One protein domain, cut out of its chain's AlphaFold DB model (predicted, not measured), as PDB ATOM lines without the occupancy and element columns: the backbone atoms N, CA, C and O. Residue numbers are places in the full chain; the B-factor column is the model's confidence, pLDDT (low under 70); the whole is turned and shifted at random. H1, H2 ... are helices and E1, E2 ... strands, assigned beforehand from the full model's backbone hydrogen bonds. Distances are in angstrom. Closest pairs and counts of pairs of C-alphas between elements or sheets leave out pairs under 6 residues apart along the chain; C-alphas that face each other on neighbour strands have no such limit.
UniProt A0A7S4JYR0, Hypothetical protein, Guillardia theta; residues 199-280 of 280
ATOM      1  N   THR A 199      13.544  40.514 -36.369       91.94
ATOM      2  CA  THR A 199      14.144  41.666 -37.054       91.94
ATOM      3  C   THR A 199      13.740  42.943 -36.339       91.94
ATOM      4  O   THR A 199      14.611  43.670 -35.855       91.94
ATOM      5  N   THR A 200      12.430  43.157 -36.165       93.19
ATOM      6  CA  THR A 200      11.900  44.308 -35.420       93.19
ATOM      7  C   THR A 200      12.432  44.326 -33.986       93.19
ATOM      8  O   THR A 200      12.860  45.376 -33.504       93.19
ATOM      9  N   MET A 201      12.476  43.168 -33.312       90.69
ATOM     10  CA  MET A 201      13.045  43.057 -31.964       90.69
ATOM     11  C   MET A 201      14.506  43.517 -31.929       90.69
ATOM     12  O   MET A 201      14.866  44.386 -31.139       90.69
ATOM     13  N   SER A 202      15.340  42.994 -32.832       89.56
ATOM     14  CA  SER A 202      16.766  43.335 -32.895       89.56
ATOM     15  C   SER A 202      17.001  44.815 -33.201       89.56
ATOM     16  O   SER A 202      17.928  45.422 -32.667       89.56
ATOM     17  N   GLU A 203      16.184  45.412 -34.068       91.19
ATOM     18  CA  GLU A 203      16.253  46.841 -34.378       91.19
ATOM     19  C   GLU A 203      15.922  47.705 -33.166       91.19
ATOM     20  O   GLU A 203      16.706  48.598 -32.832       91.19
ATOM     21  N   VAL A 204      14.811  47.416 -32.478       90.62
ATOM     22  CA  VAL A 204      14.416  48.177 -31.289       90.62
ATOM     23  C   VAL A 204      15.452  48.006 -30.183       90.62
ATOM     24  O   VAL A 204      15.926  49.009 -29.654       90.62
ATOM     25  N   MET A 205      15.899  46.774 -29.915       87.19
ATOM     26  CA  MET A 205      16.958  46.495 -28.940       87.19
ATOM     27  C   MET A 205      18.227  47.305 -29.217       87.19
ATOM     28  O   MET A 205      18.787  47.868 -28.286       87.19
ATOM     29  N   ARG A 206      18.679  47.403 -30.478       88.38
ATOM     30  CA  ARG A 206      19.849  48.224 -30.845       88.38
ATOM     31  C   ARG A 206      19.606  49.717 -30.644       88.38
ATOM     32  O   ARG A 206      20.522  50.422 -30.238       88.38
ATOM     33  N   SER A 207      18.396  50.197 -30.923       87.56
ATOM     34  CA  SER A 207      18.048  51.615 -30.780       87.56
ATOM     35  C   SER A 207      17.759  52.051 -29.339       87.56
ATOM     36  O   SER A 207      17.743  53.244 -29.064       87.56
ATOM     37  N   SER A 208      17.532  51.104 -28.420       85.62
ATOM     38  CA  SER A 208      17.106  51.364 -27.036       85.62
ATOM     39  C   SER A 208      18.094  50.844 -25.978       85.62
ATOM     40  O   SER A 208      17.684  50.506 -24.870       85.62
ATOM     41  N   GLN A 209      19.390  50.740 -26.306       78.25
ATOM     42  CA  GLN A 209      20.413  50.243 -25.366       78.25
ATOM     43  C   GLN A 209      20.780  51.248 -24.268       78.25
ATOM     44  O   GLN A 209      21.314  50.859 -23.230       78.25
ATOM     45  N   ASP A 210      20.517  52.532 -24.492       79.69
ATOM     46  CA  ASP A 210      20.852  53.578 -23.538       79.69
ATOM     47  C   ASP A 210      19.852  53.592 -22.375       79.69
ATOM     48  O   ASP A 210      18.712  54.022 -22.513       79.69
ATOM     49  N   ALA A 211      20.282  53.144 -21.194       70.94
ATOM     50  CA  ALA A 211      19.436  53.140 -20.004       70.94
ATOM     51  C   ALA A 211      18.972  54.548 -19.584       70.94
ATOM     52  O   ALA A 211      17.948  54.666 -18.907       70.94
ATOM     53  N   SER A 212      19.677  55.613 -19.989       75.12
ATOM     54  CA  SER A 212      19.245  56.990 -19.737       75.12
ATOM     55  C   SER A 212      18.000  57.383 -20.542       75.12
ATOM     56  O   SER A 212      17.311  58.330 -20.165       75.12
ATOM     57  N   SER A 213      17.631  56.606 -21.572       77.56
ATOM     58  CA  SER A 213      16.393  56.800 -22.333       77.56
ATOM     59  C   SER A 213      15.140  56.263 -21.624       77.56
ATOM     60  O   SER A 213      14.040  56.423 -22.149       77.56
ATOM     61  N   LYS A 214      15.275  55.606 -20.459       89.06
ATOM     62  CA  LYS A 214      14.147  55.103 -19.654       89.06
ATOM     63  C   LYS A 214      13.609  56.187 -18.722       89.06
ATOM     64  O   LYS A 214      14.014  56.287 -17.556       89.06
ATOM     65  N   ASN A 215      12.700  56.995 -19.251       91.31
ATOM     66  CA  ASN A 215      12.051  58.102 -18.555       91.31
ATOM     67  C   ASN A 215      10.725  57.717 -17.877       91.31
ATOM     68  O   ASN A 215      10.312  58.415 -16.955       91.31
ATOM     69  N   GLU A 216      10.107  56.601 -18.269       95.06
ATOM     70  CA  GLU A 216       8.839  56.131 -17.703       95.06
ATOM     71  C   GLU A 216       9.035  54.991 -16.688       95.06
ATOM     72  O   GLU A 216      10.027  54.251 -16.717       95.06
ATOM     73  N   TRP A 217       8.078  54.812 -15.773       95.62
ATOM     74  CA  TRP A 217       8.208  53.839 -14.681       95.62
ATOM     75  C   TRP A 217       7.656  52.462 -15.030       95.62
ATOM     76  O   TRP A 217       8.434  51.510 -15.095       95.62
ATOM     77  N   LEU A 218       6.342  52.335 -15.234       96.38
ATOM     78  CA  LEU A 218       5.679  51.037 -15.377       96.38
ATOM     79  C   LEU A 218       4.834  50.962 -16.652       96.38
ATOM     80  O   LEU A 218       3.882  51.714 -16.806       96.38
ATOM     81  N   HIS A 219       5.147  50.015 -17.536       96.38
ATOM     82  CA  HIS A 219       4.348  49.725 -18.727       96.38
ATOM     83  C   HIS A 219       3.350  48.593 -18.454       96.38
ATOM     84  O   HIS A 219       3.751  47.468 -18.131       96.38
ATOM     85  N   VAL A 220       2.055  48.865 -18.620       95.38
ATOM     86  CA  VAL A 220       0.954  47.913 -18.414       95.38
ATOM     87  C   VAL A 220       0.293  47.607 -19.758       95.38
ATOM     88  O   VAL A 220      -0.625  48.292 -20.195       95.38
ATOM     89  N   ALA A 221       0.778  46.552 -20.415       92.62
ATOM     90  CA  ALA A 221       0.366  46.165 -21.767       92.62
ATOM     91  C   ALA A 221       0.096  44.653 -21.870       92.62
ATOM     92  O   ALA A 221       0.718  43.913 -22.643       92.62
ATOM     93  N   PHE A 222      -0.834  44.166 -21.048       89.56
ATOM     94  CA  PHE A 222      -1.326  42.789 -21.101       89.56
ATOM     95  C   PHE A 222      -2.834  42.750 -21.347       89.56
ATOM     96  O   PHE A 222      -3.580  43.630 -20.934       89.56
ATOM     97  N   LYS A 223      -3.302  41.688 -22.008       86.12
ATOM     98  CA  LYS A 223      -4.729  41.499 -22.271       86.12
ATOM     99  C   LYS A 223      -5.419  40.975 -21.017       86.12
ATOM    100  O   LYS A 223      -5.055  39.906 -20.527       86.12
ATOM    101  N   VAL A 224      -6.428  41.693 -20.534       84.94
ATOM    102  CA  VAL A 224      -7.136  41.363 -19.286       84.94
ATOM    103  C   VAL A 224      -7.955  40.070 -19.384       84.94
ATOM    104  O   VAL A 224      -8.056  39.322 -18.417       84.94
ATOM    105  N   SER A 225      -8.487  39.755 -20.571       80.75
ATOM    106  CA  SER A 225      -9.306  38.553 -20.786       80.75
ATOM    107  C   SER A 225      -8.528  37.235 -20.680       80.75
ATOM    108  O   SER A 225      -9.121  36.180 -20.490       80.75
ATOM    109  N   GLU A 226      -7.211  37.265 -20.887       74.12
ATOM    110  CA  GLU A 226      -6.351  36.082 -20.786       74.12
ATOM    111  C   GLU A 226      -6.097  35.801 -19.301       74.12
ATOM    112  O   GLU A 226      -5.458  36.603 -18.634       74.12
ATOM    113  N   HIS A 227      -6.586  34.680 -18.772       78.94
ATOM    114  CA  HIS A 227      -6.459  34.333 -17.348       78.94
ATOM    115  C   HIS A 227      -7.231  35.276 -16.387       78.94
ATOM    116  O   HIS A 227      -6.777  35.632 -15.289       78.94
ATOM    117  N   ALA A 228      -8.443  35.671 -16.784       73.75
ATOM    118  CA  ALA A 228      -9.424  36.254 -15.868       73.75
ATOM    119  C   ALA A 228      -9.879  35.215 -14.807       73.75
ATOM    120  O   ALA A 228      -9.941  34.027 -15.123       73.75
ATOM    121  N   PRO A 229     -10.198  35.621 -13.558       82.06
ATOM    122  CA  PRO A 229     -10.257  36.999 -13.053       82.06
ATOM    123  C   PRO A 229      -8.906  37.566 -12.582       82.06
ATOM    124  O   PRO A 229      -8.817  38.760 -12.307       82.06
ATOM    125  N   GLY A 230      -7.844  36.756 -12.507       85.25
ATOM    126  CA  GLY A 230      -6.561  37.181 -11.931       85.25
ATOM    127  C   GLY A 230      -5.960  38.415 -12.612       85.25
ATOM    128  O   GLY A 230      -5.560  39.362 -11.938       85.25
ATOM    129  N   ARG A 231      -5.962  38.465 -13.951       89.50
ATOM    130  CA  ARG A 231      -5.467  39.647 -14.680       89.50
ATOM    131  C   ARG A 231      -6.339  40.893 -14.518       89.50
ATOM    132  O   ARG A 231      -5.799  41.990 -14.590       89.50
ATOM    133  N   GLN A 232      -7.643  40.738 -14.286       91.00
ATOM    134  CA  GLN A 232      -8.557  41.864 -14.057       91.00
ATOM    135  C   GLN A 232      -8.204  42.582 -12.752       91.00
ATOM    136  O   GLN A 232      -8.036  43.795 -12.751       91.00
ATOM    137  N   GLN A 233      -7.969  41.823 -11.682       91.75
ATOM    138  CA  GLN A 233      -7.553  42.380 -10.391       91.75
ATOM    139  C   GLN A 233      -6.212  43.117 -10.492       91.75
ATOM    140  O   GLN A 233      -6.063  44.221  -9.976       91.75
ATOM    141  N   VAL A 234      -5.235  42.532 -11.199       92.19
ATOM    142  CA  VAL A 234      -3.940  43.190 -11.435       92.19
ATOM    143  C   VAL A 234      -4.131  44.476 -12.239       92.19
ATOM    144  O   VAL A 234      -3.554  45.499 -11.892       92.19
ATOM    145  N   PHE A 235      -4.947  44.445 -13.292       92.75
ATOM    146  CA  PHE A 235      -5.215  45.620 -14.116       92.75
ATOM    147  C   PHE A 235      -5.860  46.753 -13.312       92.75
ATOM    148  O   PHE A 235      -5.414  47.890 -13.420       92.75
ATOM    149  N   GLU A 236      -6.853  46.450 -12.475       93.44
ATOM    150  CA  GLU A 236      -7.523  47.430 -11.610       93.44
ATOM    151  C   GLU A 236      -6.549  48.112 -10.648       93.44
ATOM    152  O   GLU A 236      -6.563  49.335 -10.540       93.44
ATOM    153  N   ILE A 237      -5.662  47.344 -10.008       94.94
ATOM    154  CA  ILE A 237      -4.649  47.886  -9.091       94.94
ATOM    155  C   ILE A 237      -3.650  48.762  -9.851       94.94
ATOM    156  O   ILE A 237      -3.374  49.888  -9.446       94.94
ATOM    157  N   LEU A 238      -3.097  48.253 -10.955       95.38
ATOM    158  CA  LEU A 238      -2.051  48.966 -11.689       95.38
ATOM    159  C   LEU A 238      -2.582  50.213 -12.403       95.38
ATOM    160  O   LEU A 238      -1.831  51.168 -12.566       95.38
ATOM    161  N   SER A 239      -3.861  50.235 -12.783       94.06
ATOM    162  CA  SER A 239      -4.482  51.394 -13.440       94.06
ATOM    163  C   SER A 239      -4.741  52.571 -12.503       94.06
ATOM    164  O   SER A 239      -5.038  53.664 -12.974       94.06
ATOM    165  N   GLN A 240      -4.634  52.363 -11.190       95.81
ATOM    166  CA  GLN A 240      -4.751  53.423 -10.184       95.81
ATOM    167  C   GLN A 240      -3.404  54.079  -9.852       95.81
ATOM    168  O   GLN A 240      -3.355  54.970  -9.010       95.81
ATOM    169  N   LEU A 241      -2.304  53.623 -10.458       96.56
ATOM    170  CA  LEU A 241      -0.970  54.141 -10.182       96.56
ATOM    171  C   LEU A 241      -0.634  55.279 -11.147       96.56
ATOM    172  O   LEU A 241      -0.505  55.055 -12.347       96.56
ATOM    173  N   ASP A 242      -0.381  56.473 -10.614       96.69
ATOM    174  CA  ASP A 242      -0.061  57.677 -11.404       96.69
ATOM    175  C   ASP A 242       1.212  57.545 -12.263       96.69
ATOM    176  O   ASP A 242       1.430  58.316 -13.194       96.69
ATOM    177  N   PHE A 243       2.073  56.576 -11.947       95.19
ATOM    178  CA  PHE A 243       3.320  56.291 -12.664       95.19
ATOM    179  C   PHE A 243       3.209  55.093 -13.629       95.19
ATOM    180  O   PHE A 243       4.224  54.631 -14.164       95.19
ATOM    181  N   ALA A 244       2.004  54.547 -13.817       96.88
ATOM    182  CA  ALA A 244       1.740  53.470 -14.758       96.88
ATOM    183  C   ALA A 244       1.189  54.009 -16.083       96.88
ATOM    184  O   ALA A 244       0.165  54.686 -16.130       96.88
ATOM    185  N   THR A 245       1.825  53.614 -17.180       96.38
ATOM    186  CA  THR A 245       1.287  53.785 -18.527       96.38
ATOM    187  C   THR A 245       0.455  52.560 -18.872       96.38
ATOM    188  O   THR A 245       0.994  51.462 -19.043       96.38
ATOM    189  N   VAL A 246      -0.861  52.742 -18.961       94.38
ATOM    190  CA  VAL A 246      -1.813  51.662 -19.237       94.38
ATOM    191  C   VAL A 246      -2.261  51.699 -20.689       94.38
ATOM    192  O   VAL A 246      -2.819  52.689 -21.158       94.38
ATOM    193  N   GLU A 247      -2.057  50.592 -21.397       91.44
ATOM    194  CA  GLU A 247      -2.512  50.439 -22.774       91.44
ATOM    195  C   GLU A 247      -3.936  49.870 -22.802       91.44
ATOM    196  O   GLU A 247      -4.176  48.735 -22.387       91.44
ATOM    197  N   GLY A 248      -4.890  50.654 -23.313       75.12
ATOM    198  CA  GLY A 248      -6.285  50.223 -23.478       75.12
ATOM    199  C   GLY A 248      -6.516  49.298 -24.679       75.12
ATOM    200  O   GLY A 248      -7.497  48.558 -24.713       75.12
ATOM    201  N   GLU A 249      -5.603  49.302 -25.655       78.75
ATOM    202  CA  GLU A 249      -5.698  48.514 -26.884       78.75
ATOM    203  C   GLU A 249      -4.376  47.812 -27.223       78.75
ATOM    204  O   GLU A 249      -3.307  48.115 -26.693       78.75
ATOM    205  N   LYS A 250      -4.441  46.834 -28.135       85.31
ATOM    206  CA  LYS A 250      -3.253  46.105 -28.583       85.31
ATOM    207  C   LYS A 250      -2.431  46.965 -29.543       85.31
ATOM    208  O   LYS A 250      -2.800  47.120 -30.705       85.31
ATOM    209  N   LEU A 251      -1.271  47.416 -29.076       91.00
ATOM    210  CA  LEU A 251      -0.311  48.150 -29.895       91.00
ATOM    211  C   LEU A 251       0.285  47.298 -31.034       91.00
ATOM    212  O   LEU A 251       0.467  46.079 -30.886       91.00
ATOM    213  N   PRO A 252       0.669  47.930 -32.160       93.94
ATOM    214  CA  PRO A 252       1.597  47.349 -33.124       93.94
ATOM    215  C   PRO A 252       2.896  46.897 -32.442       93.94
ATOM    216  O   PRO A 252       3.381  47.544 -31.520       93.94
ATOM    217  N   PHE A 253       3.495  45.793 -32.905       94.06
ATOM    218  CA  PHE A 253       4.611  45.159 -32.188       94.06
ATOM    219  C   PHE A 253       5.817  46.089 -31.984       94.06
ATOM    220  O   PHE A 253       6.342  46.179 -30.880       94.06
ATOM    221  N   ARG A 254       6.212  46.849 -33.013       94.94
ATOM    222  CA  ARG A 254       7.310  47.821 -32.904       94.94
ATOM    223  C   ARG A 254       7.021  48.924 -31.883       94.94
ATOM    224  O   ARG A 254       7.901  49.281 -31.110       94.94
ATOM    225  N   GLU A 255       5.797  49.449 -31.869       94.38
ATOM    226  CA  GLU A 255       5.373  50.476 -30.910       94.38
ATOM    227  C   GLU A 255       5.328  49.920 -29.488       94.38
ATOM    228  O   GLU A 255       5.834  50.555 -28.568       94.38
ATOM    229  N   TYR A 256       4.809  48.702 -29.322       95.00
ATOM    230  CA  TYR A 256       4.848  47.979 -28.054       95.00
ATOM    231  C   TYR A 256       6.280  47.844 -27.520       95.00
ATOM    232  O   TYR A 256       6.517  48.103 -26.340       95.00
ATOM    233  N   LEU A 257       7.235  47.465 -28.374       93.81
ATOM    234  CA  LEU A 257       8.637  47.325 -27.979       93.81
ATOM    235  C   LEU A 257       9.271  48.668 -27.615       93.81
ATOM    236  O   LEU A 257       9.960  48.740 -26.604       93.81
ATOM    237  N   LEU A 258       9.017  49.730 -28.388       93.44
ATOM    238  CA  LEU A 258       9.532  51.074 -28.096       93.44
ATOM    239  C   LEU A 258       8.966  51.644 -26.794       93.44
ATOM    240  O   LEU A 258       9.710  52.215 -26.001       93.44
ATOM    241  N   LYS A 259       7.665  51.459 -26.537       93.75
ATOM    242  CA  LYS A 259       7.087  51.823 -25.242       93.75
ATOM    243  C   LYS A 259       7.707  50.983 -24.137       93.75
ATOM    244  O   LYS A 259       8.195  51.525 -23.159       93.75
ATOM    245  N   THR A 260       7.781  49.664 -24.292       93.31
ATOM    246  CA  THR A 260       8.390  48.801 -23.266       93.31
ATOM    247  C   THR A 260       9.844  49.186 -22.982       93.31
ATOM    248  O   THR A 260      10.263  49.184 -21.826       93.31
ATOM    249  N   SER A 261      10.612  49.576 -24.004       92.50
ATOM    250  CA  SER A 261      12.009  49.964 -23.837       92.50
ATOM    251  C   SER A 261      12.186  51.318 -23.142       92.50
ATOM    252  O   SER A 261      13.167  51.468 -22.414       92.50
ATOM    253  N   SER A 262      11.230  52.249 -23.268       93.75
ATOM    254  CA  SER A 262      11.233  53.541 -22.557       93.75
ATOM    255  C   SER A 262      10.823  53.446 -21.081       93.75
ATOM    256  O   SER A 262      11.000  54.406 -20.332       93.75
ATOM    257  N   HIS A 263      10.300  52.297 -20.641       94.69
ATOM    258  CA  HIS A 263       9.890  52.075 -19.255       94.69
ATOM    259  C   HIS A 263      10.941  51.291 -18.464       94.69
ATOM    260  O   HIS A 263      11.686  50.462 -18.999       94.69
ATOM    261  N   ARG A 264      11.004  51.535 -17.153       92.94
ATOM    262  CA  ARG A 264      11.882  50.799 -16.226       92.94
ATOM    263  C   ARG A 264      11.352  49.408 -15.898       92.94
ATOM    264  O   ARG A 264      12.142  48.474 -15.794       92.94
ATOM    265  N   PHE A 265      10.036  49.279 -15.781       93.69
ATOM    266  CA  PHE A 265       9.341  48.047 -15.431       93.69
ATOM    267  C   PHE A 265       8.234  47.737 -16.441       93.69
ATOM    268  O   PHE A 265       7.601  48.640 -16.989       93.69
ATOM    269  N   CYS A 266       7.961  46.450 -16.654       93.75
ATOM    270  CA  CYS A 266       6.818  45.974 -17.429       93.75
ATOM    271  C   CYS A 266       5.977  45.025 -16.575       93.75
ATOM    272  O   CYS A 266       6.498  44.079 -15.979       93.75
ATOM    273  N   ALA A 267       4.668  45.263 -16.525       93.56
ATOM    274  CA  ALA A 267       3.737  44.369 -15.861       93.56
ATOM    275  C   ALA A 267       3.585  43.072 -16.669       93.56
ATOM    276  O   ALA A 267       3.048  43.064 -17.779       93.56
ATOM    277  N   SER A 268       4.020  41.963 -16.073       92.06
ATOM    278  CA  SER A 268       4.027  40.642 -16.709       92.06
ATOM    279  C   SER A 268       3.233  39.618 -15.896       92.06
ATOM    280  O   SER A 268       3.800  38.617 -15.460       92.06
ATOM    281  N   PRO A 269       1.927  39.842 -15.643       91.12
ATOM    282  CA  PRO A 269       1.129  38.841 -14.960       91.12
ATOM    283  C   PRO A 269       1.027  37.577 -15.817       91.12
ATOM    284  O   PRO A 269       1.024  37.628 -17.057       91.12
ATOM    285  N   ARG A 270       0.868  36.450 -15.123       88.38
ATOM    286  CA  ARG A 270       0.622  35.123 -15.690       88.38
ATOM    287  C   ARG A 270      -0.360  35.161 -16.868       88.38
ATOM    288  O   ARG A 270      -1.362  35.873 -16.817       88.38
ATOM    289  N   GLY A 271      -0.062  34.427 -17.942       86.38
ATOM    290  CA  GLY A 271      -0.968  34.211 -19.075       86.38
ATOM    291  C   GLY A 271      -1.686  32.882 -19.006       86.38
ATOM    292  O   GLY A 271      -2.016  32.425 -17.920       86.38
ATOM    293  N   ASN A 272      -1.952  32.277 -20.160       87.69
ATOM    294  CA  ASN A 272      -2.468  30.911 -20.193       87.69
ATOM    295  C   ASN A 272      -1.471  29.966 -19.485       87.69
ATOM    296  O   ASN A 272      -1.854  29.245 -18.563       87.69
ATOM    297  N   GLY A 273      -0.183  30.086 -19.825       89.50
ATOM    298  CA  GLY A 273       0.933  29.506 -19.076       89.50
ATOM    299  C   GLY A 273       1.438  30.389 -17.928       89.50
ATOM    300  O   GLY A 273       1.158  31.592 -17.862       89.50
ATOM    301  N   ILE A 274       2.200  29.772 -17.019       89.12
ATOM    302  CA  ILE A 274       2.870  30.457 -15.901       89.12
ATOM    303  C   ILE A 274       4.028  31.344 -16.380       89.12
ATOM    304  O   ILE A 274       4.254  32.409 -15.808       89.12
ATOM    305  N   ASP A 275       4.723  30.931 -17.442       90.12
ATOM    306  CA  ASP A 275       5.767  31.712 -18.103       90.12
ATOM    307  C   ASP A 275       5.159  32.607 -19.198       90.12
ATOM    308  O   ASP A 275       4.135  32.277 -19.801       90.12
ATOM    309  N   THR A 276       5.756  33.772 -19.452       89.19
ATOM    310  CA  THR A 276       5.222  34.751 -20.410       89.19
ATOM    311  C   THR A 276       6.331  35.386 -21.237       89.19
ATOM    312  O   THR A 276       7.380  35.734 -20.702       89.19
ATOM    313  N   HIS A 277       6.057  35.644 -22.520       90.50
ATOM    314  CA  HIS A 277       6.989  36.325 -23.428       90.50
ATOM    315  C   HIS A 277       7.475  37.689 -22.916       90.50
ATOM    316  O   HIS A 277       8.542  38.125 -23.309       90.50
ATOM    317  N   ARG A 278       6.717  38.367 -22.041       88.31
ATOM    318  CA  ARG A 278       7.060  39.710 -21.538       88.31
ATOM    319  C   ARG A 278       8.234  39.718 -20.555       88.31
ATOM    320  O   ARG A 278       8.753  40.785 -20.250       88.31
ATOM    321  N   MET A 279       8.618  38.550 -20.036       84.81
ATOM    322  CA  MET A 279       9.813  38.406 -19.201       84.81
ATOM    323  C   MET A 279      11.115  38.354 -20.022       84.81
ATOM    324  O   MET A 279      12.187  38.406 -19.422       84.81
ATOM    325  N   TRP A 280      11.022  38.251 -21.354       83.81
ATOM    326  CA  TRP A 280      12.124  38.001 -22.290       83.81
ATOM    327  C   TRP A 280      12.288  39.149 -23.287       83.81
ATOM    328  O   TRP A 280      13.446  39.394 -23.693       83.81
TER     329      TRP A 280
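Overview. This is residues 199 to 280 of the 280 residues of the protein "Hypothetical protein" of Guillardia theta (UniProt A0A7S4JYR0). A small sheet of three parallel strands is covered along one face by the helix H3, with H1 side by side with H3 and off the sheet. H2 lies toward the other end of the longest axis and only grazes the sheet, and beyond E3 residues 267 to 280 make a looped tail with no named element. The printed part has 82 residues, in the order H1 E1 H2 E2 H3 E3, and the order across the sheet is E2 E1 E3. The class is mixed, helices and strands, with 40 residues in named elements, under half of those printed. The whole is compact, with a radius of gyration of the C-alphas of 13.0 A and spans of 37 by 28 by 20 A.

Arrangement. H1, residues 199 to 207, touches H3, residues 253 to 262, at a shallow tilt of 23 degrees, the same way; the closest C-alphas are those of Thr 200 and Arg 254, 6.3 A apart. H1 is not on the sheet. In the sheet E1, residues 216 to 220, is the inner strand. E2, residues 244 to 246, and E3, residues 263 to 266, are the edge strands. E1 and E3 are parallel at 23 degrees, with N 265 and O 217 2.8 A apart, within hydrogen-bond range. E2 and E1 are parallel at 39 degrees, with N 220 and O 245 2.8 A apart, within hydrogen-bond range. H2, residues 230 to 238, only grazes the sheet with residues 234 to 238; the closest C-alphas of H2 and E2 are those of Leu 238 and Ala 244, 6.6 A apart. H2 and H3 are apart. E1, H2, E2 form a strand-helix-strand unit, two parallel neighbour strands with a helix between them in the chain, and its crossover is right-handed. H3 is on the sheet at a height over the sheet of 10.6 A, over E1, and runs along the strands at 14 degrees to E1 on the local plane. E2, H3, E3 form a split unit, with E1 between the two strands, and its crossover is right-handed too. In H1, H2 and H3 every O i to N i+4 pair is within hydrogen-bond range.

Along the chain. H1 begins at C-alpha 199 (14.144, 41.666, -37.054) and is 12.4 A long. E1 spans 11.4 A, H2 12.6 A, E2 6.0 A, H3 14.4 A and E3 7.1 A. H3 ends at C-alpha 262 (11.233, 53.541, -22.557), and E3 ends at C-alpha 266 (6.818, 45.974, -17.429).

Size, cuts and confidence. The two C-alphas farthest apart are those of Asp 210 and Pro 229, 36.8 A. The printed part has no cut and ends at Trp 280, the chain's last residue. The links H2 to E2 and H3 to E3 are tight, and no link is long. The mean pLDDT of the printed part is 89.6, and no printed residue is under 70.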